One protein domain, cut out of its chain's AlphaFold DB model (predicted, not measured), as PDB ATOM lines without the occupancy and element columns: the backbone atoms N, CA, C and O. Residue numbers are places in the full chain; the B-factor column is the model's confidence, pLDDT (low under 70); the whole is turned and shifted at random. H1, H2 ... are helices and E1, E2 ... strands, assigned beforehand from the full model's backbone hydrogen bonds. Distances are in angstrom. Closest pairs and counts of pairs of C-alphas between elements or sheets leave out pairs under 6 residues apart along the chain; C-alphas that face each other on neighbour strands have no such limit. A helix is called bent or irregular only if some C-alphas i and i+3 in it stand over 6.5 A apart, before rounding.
ATOM      1  N   PRO A  19      85.359  86.522 138.402       88.88
ATOM      2  CA  PRO A  19      85.734  87.536 137.425       88.88
ATOM      3  C   PRO A  19      87.080  87.219 136.766       88.88
ATOM      4  O   PRO A  19      88.005  86.768 137.438       88.88
ATOM      5  N   LEU A  20      87.236  87.540 135.476       88.62
ATOM      6  CA  LEU A  20      88.470  87.251 134.725       88.62
ATOM      7  C   LEU A  20      89.752  87.700 135.448       88.62
ATOM      8  O   LEU A  20      90.753  86.990 135.437       88.62
ATOM      9  N   TYR A  21      89.718  88.863 136.102       90.56
ATOM     10  CA  TYR A  21      90.882  89.429 136.787       90.56
ATOM     11  C   TYR A  21      91.318  88.637 138.036       90.56
ATOM     12  O   TYR A  21      92.455  88.790 138.473       90.56
ATOM     13  N   LEU A  22      90.454  87.776 138.590       91.44
ATOM     14  CA  LEU A  22      90.771  86.893 139.719       91.44
ATOM     15  C   LEU A  22      91.183  85.482 139.281       91.44
ATOM     16  O   LEU A  22      91.702  84.725 140.101       91.44
ATOM     17  N   VAL A  23      91.020  85.127 138.001       89.19
ATOM     18  CA  VAL A  23      91.413  83.806 137.482       89.19
ATOM     19  C   VAL A  23      92.885  83.484 137.775       89.19
ATOM     20  O   VAL A  23      93.135  82.395 138.291       89.19
ATOM     21  N   PRO A  24      93.863  84.390 137.556       92.56
ATOM     22  CA  PRO A  24      95.259  84.098 137.882       92.56
ATOM     23  C   PRO A  24      95.475  83.784 139.368       92.56
ATOM     24  O   PRO A  24      96.185  82.841 139.696       92.56
ATOM     25  N   GLN A  25      94.818  84.527 140.266       93.19
ATOM     26  CA  GLN A  25      94.945  84.325 141.714       93.19
ATOM     27  C   GLN A  25      94.364  82.976 142.143       93.19
ATOM     28  O   GLN A  25      94.982  82.252 142.922       93.19
ATOM     29  N   MET A  26      93.204  82.614 141.594       90.00
ATOM     30  CA  MET A  26      92.558  81.336 141.874       90.00
ATOM     31  C   MET A  26      93.364  80.152 141.338       90.00
ATOM     32  O   MET A  26      93.488  79.141 142.025       90.00
ATOM     33  N   VAL A  27      93.965  80.290 140.155       89.75
ATOM     34  CA  VAL A  27      94.879  79.287 139.595       89.75
ATOM     35  C   VAL A  27      96.103  79.112 140.492       89.75
ATOM     36  O   VAL A  27      96.426  77.988 140.866       89.75
ATOM     37  N   THR A  28      96.750  80.203 140.908       92.56
ATOM     38  CA  THR A  28      97.889  80.145 141.834       92.56
ATOM     39  C   THR A  28      97.504  79.476 143.155       92.56
ATOM     40  O   THR A  28      98.230  78.610 143.639       92.56
ATOM     41  N   ALA A  29      96.340  79.814 143.715       90.38
ATOM     42  CA  ALA A  29      95.837  79.190 144.934       90.38
ATOM     43  C   ALA A  29      95.589  77.681 144.758       90.38
ATOM     44  O   ALA A  29      95.958  76.904 145.638       90.38
ATOM     45  N   ALA A  30      95.008  77.258 143.631       87.00
ATOM     46  CA  ALA A  30      94.773  75.846 143.323       87.00
ATOM     47  C   ALA A  30      96.086  75.060 143.175       87.00
ATOM     48  O   ALA A  30      96.217  73.979 143.747       87.00
ATOM     49  N   VAL A  31      97.082  75.633 142.489       89.50
ATOM     50  CA  VAL A  31      98.417  75.032 142.334       89.50
ATOM     51  C   VAL A  31      99.116  74.883 143.682       89.50
ATOM     52  O   VAL A  31      99.632  73.811 143.983       89.50
ATOM     53  N   HIS A  32      99.100  75.914 144.531       90.00
ATOM     54  CA  HIS A  32      99.697  75.815 145.866       90.00
ATOM     55  C   HIS A  32      98.971  74.823 146.775       90.00
ATOM     56  O   HIS A  32      99.611  74.191 147.611       90.00
ATOM     57  N   ARG A  33      97.648  74.701 146.633       87.56
ATOM     58  CA  ARG A  33      96.833  73.816 147.466       87.56
ATOM     59  C   ARG A  33      97.000  72.349 147.087       87.56
ATOM     60  O   ARG A  33      97.218  71.537 147.976       87.56
ATOM     61  N   CYS A  34      96.859  72.012 145.805       86.06
ATOM     62  CA  CYS A  34      96.850  70.613 145.366       86.06
ATOM     63  C   CYS A  34      98.245  70.129 144.919       86.06
ATOM     64  O   CYS A  34      98.476  68.926 144.869       86.06
ATOM     65  N   GLY A  35      99.213  71.033 144.706       85.75
ATOM     66  CA  GLY A  35     100.630  70.691 144.541       85.75
ATOM     67  C   GLY A  35     100.873  69.642 143.453       85.75
ATOM     68  O   GLY A  35     100.320  69.735 142.360       85.75
ATOM     69  N   GLU A  36     101.671  68.618 143.768       86.56
ATOM     70  CA  GLU A  36     101.967  67.494 142.860       86.56
ATOM     71  C   GLU A  36     100.751  66.608 142.539       86.56
ATOM     72  O   GLU A  36     100.801  65.814 141.602       86.56
ATOM     73  N   ALA A  37      99.654  66.728 143.295       87.62
ATOM     74  CA  ALA A  37      98.423  66.001 143.011       87.62
ATOM     75  C   ALA A  37      97.602  66.654 141.889       87.62
ATOM     76  O   ALA A  37      96.684  66.015 141.379       87.62
ATOM     77  N   LEU A  38      97.908  67.895 141.492       87.31
ATOM     78  CA  LEU A  38      97.216  68.586 140.407       87.31
ATOM     79  C   LEU A  38      97.580  67.953 139.059       87.31
ATOM     80  O   LEU A  38      98.731  68.010 138.630       87.31
ATOM     81  N   ALA A  39      96.589  67.374 138.385       89.62
ATOM     82  CA  ALA A  39      96.741  66.814 137.047       89.62
ATOM     83  C   ALA A  39      96.341  67.841 135.983       89.62
ATOM     84  O   ALA A  39      97.099  68.098 135.049       89.62
ATOM     85  N   GLU A  40      95.176  68.472 136.154       88.44
ATOM     86  CA  GLU A  40      94.643  69.430 135.187       88.44
ATOM     87  C   GLU A  40      93.912  70.596 135.863       88.44
ATOM     88  O   GLU A  40      93.383  70.492 136.971       88.44
ATOM     89  N   LEU A  41      93.866  71.724 135.153       89.94
ATOM     90  CA  LEU A  41      93.104  72.914 135.515       89.94
ATOM     91  C   LEU A  41      92.315  73.376 134.292       89.94
ATOM     92  O   LEU A  41      92.900  73.781 133.286       89.94
ATOM     93  N   HIS A  42      90.987  73.338 134.367       89.56
ATOM     94  CA  HIS A  42      90.119  73.791 133.280       89.56
ATOM     95  C   HIS A  42      89.501  75.130 133.640       89.56
ATOM     96  O   HIS A  42      88.804  75.249 134.643       89.56
ATOM     97  N   VAL A  43      89.709  76.134 132.792       88.50
ATOM     98  CA  VAL A  43      89.072  77.445 132.931       88.50
ATOM     99  C   VAL A  43      88.036  77.594 131.829       88.50
ATOM    100  O   VAL A  43      88.373  77.698 130.650       88.50
ATOM    101  N   ARG A  44      86.758  77.610 132.200       89.44
ATOM    102  CA  ARG A  44      85.642  77.751 131.260       89.44
ATOM    103  C   ARG A  44      84.956  79.086 131.476       89.44
ATOM    104  O   ARG A  44      84.633  79.451 132.602       89.44
ATOM    105  N   ARG A  45      84.703  79.819 130.392       87.19
ATOM    106  CA  ARG A  45      83.865  81.019 130.449       87.19
ATOM    107  C   ARG A  45      82.416  80.600 130.714       87.19
ATOM    108  O   ARG A  45      81.875  79.784 129.971       87.19
ATOM    109  N   GLY A  46      81.815  81.154 131.762       82.38
ATOM    110  CA  GLY A  46      80.398  80.990 132.075       82.38
ATOM    111  C   GLY A  46      79.527  82.048 131.391       82.38
ATOM    112  O   GLY A  46      79.891  82.625 130.364       82.38
ATOM    113  N   GLY A  47      78.366  82.331 131.985       78.56
ATOM    114  CA  GLY A  47      77.552  83.490 131.613       78.56
ATOM    115  C   GLY A  47      78.229  84.811 132.002       78.56
ATOM    116  O   GLY A  47      78.922  84.896 133.015       78.56
ATOM    117  N   MET A  48      78.007  85.866 131.211       82.38
ATOM    118  CA  MET A  48      78.565  87.209 131.438       82.38
ATOM    119  C   MET A  48      80.117  87.245 131.380       82.38
ATOM    120  O   MET A  48      80.710  86.755 130.410       82.38
ATOM    121  N   HIS A  49      80.777  87.880 132.358       81.69
ATOM    122  CA  HIS A  49      82.241  88.052 132.456       81.69
ATOM    123  C   HIS A  49      82.879  87.145 133.519       81.69
ATOM    124  O   HIS A  49      83.966  87.436 134.027       81.69
ATOM    125  N   PHE A  50      82.185  86.062 133.861       86.69
ATOM    126  CA  PHE A  50      82.604  85.124 134.884       86.69
ATOM    127  C   PHE A  50      83.168  83.839 134.289       86.69
ATOM    128  O   PHE A  50      82.831  83.432 133.174       86.69
ATOM    129  N   TYR A  51      84.033  83.204 135.065       88.81
ATOM    130  CA  TYR A  51      84.769  82.011 134.705       88.81
ATOM    131  C   TYR A  51      84.630  80.983 135.818       88.81
ATOM    132  O   TYR A  51      84.653  81.314 137.002       88.81
ATOM    133  N   THR A  52      84.492  79.732 135.415       89.62
ATOM    134  CA  THR A  52      84.517  78.573 136.297       89.62
ATOM    135  C   THR A  52      85.879  77.914 136.160       89.62
ATOM    136  O   THR A  52      86.371  77.744 135.041       89.62
ATOM    137  N   ILE A  53      86.486  77.559 137.290       88.06
ATOM    138  CA  ILE A  53      87.771  76.865 137.337       88.06
ATOM    139  C   ILE A  53      87.528  75.489 137.948       88.06
ATOM    140  O   ILE A  53      87.047  75.393 139.072       88.06
ATOM    141  N   THR A  54      87.854  74.437 137.209       89.25
ATOM    142  CA  THR A  54      87.771  73.047 137.668       89.25
ATOM    143  C   THR A  54      89.183  72.513 137.858       89.25
ATOM    144  O   THR A  54      90.024  72.682 136.976       89.25
ATOM    145  N   VAL A  55      89.448  71.896 139.009       89.75
ATOM    146  CA  VAL A  55      90.725  71.245 139.325       89.75
ATOM    147  C   VAL A  55      90.516  69.743 139.212       89.75
ATOM    148  O   VAL A  55      89.578  69.223 139.803       89.75
ATOM    149  N   VAL A  56      91.375  69.059 138.464       87.44
ATOM    150  CA  VAL A  56      91.399  67.594 138.385       87.44
ATOM    151  C   VAL A  56      92.658  67.115 139.090       87.44
ATOM    152  O   VAL A  56      93.751  67.628 138.817       87.44
ATOM    153  N   THR A  57      92.524  66.148 139.998       88.31
ATOM    154  CA  THR A  57      93.668  65.573 140.710       88.31
ATOM    155  C   THR A  57      93.961  64.146 140.272       88.31
ATOM    156  O   THR A  57      93.072  63.407 139.868       88.31
ATOM    157  N   ARG A  58      95.233  63.742 140.361       80.44
ATOM    158  CA  ARG A  58      95.726  62.426 139.914       80.44
ATOM    159  C   ARG A  58      95.154  61.235 140.713       80.44
ATOM    160  O   ARG A  58      95.425  60.096 140.359       80.44
TER     161      ARG A  58
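This is residues 19 to 58 of the 62 residues of an uncharacterized protein of Methanofollis aquaemaris (UniProt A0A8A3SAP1). A twisted two-stranded hairpin, E1 and E2, has one helix, H1, packed lengthwise along it, nearer to E2 than to E1. The helix turns straight into the first strand at one end of this slim body, and the loop of the hairpin lies at the other. The printed part has 40 residues with one named helix and two named strands, in the order H1, E1, E2; the sheet, E1 - E2, is antiparallel and the class is mixed, helices and strands. It is only just compact, close to loose, with a radius of gyration of the C-alphas of 10.5 A, and only just a rod, spanning 32 by 16 by 8 A.

Start with the hairpin of E1, residues 38 to 45, and E2, residues 50 to 57, antiparallel at 162 degrees between their directions. Look at N 42 and O 54, 2.9 A apart, and N 52 and O 44, 2.8 A apart, both within hydrogen-bond range. Next take H1, residues 20 to 37: it has 9 pairs of C-alphas within 8 A with E2, the closest those of Ala 37 and Thr 57 at 5.3 A. With E1 it has 2 such pairs, the closest those of Val 31 and Leu 38 at 6.8 A. In H1, 10 of 14 O i to N i+4 pairs are within hydrogen-bond range.

Find C-alpha 38 at (97.216, 68.586, 140.407); from there E1 runs 20.8 A to C-alpha 45. E2 runs 23.2 A from C-alpha 50 to C-alpha 57 at (93.668, 65.573, 140.710). H1 begins at C-alpha 20, (88.470, 87.251, 134.725), and measures 24.9 A; it has a kink of 47 degrees near residue 31 and is irregular, with C-alphas 33 and 36 9.4 A apart.

The two C-alphas farthest apart, those of Glu 36 and Met 48, are 32.7 A apart. The printed part has no cut, and the links H1 to E1 and E1 to E2 are tight. Mean pLDDT of the printed part is 88.0, and no printed residue is under 70.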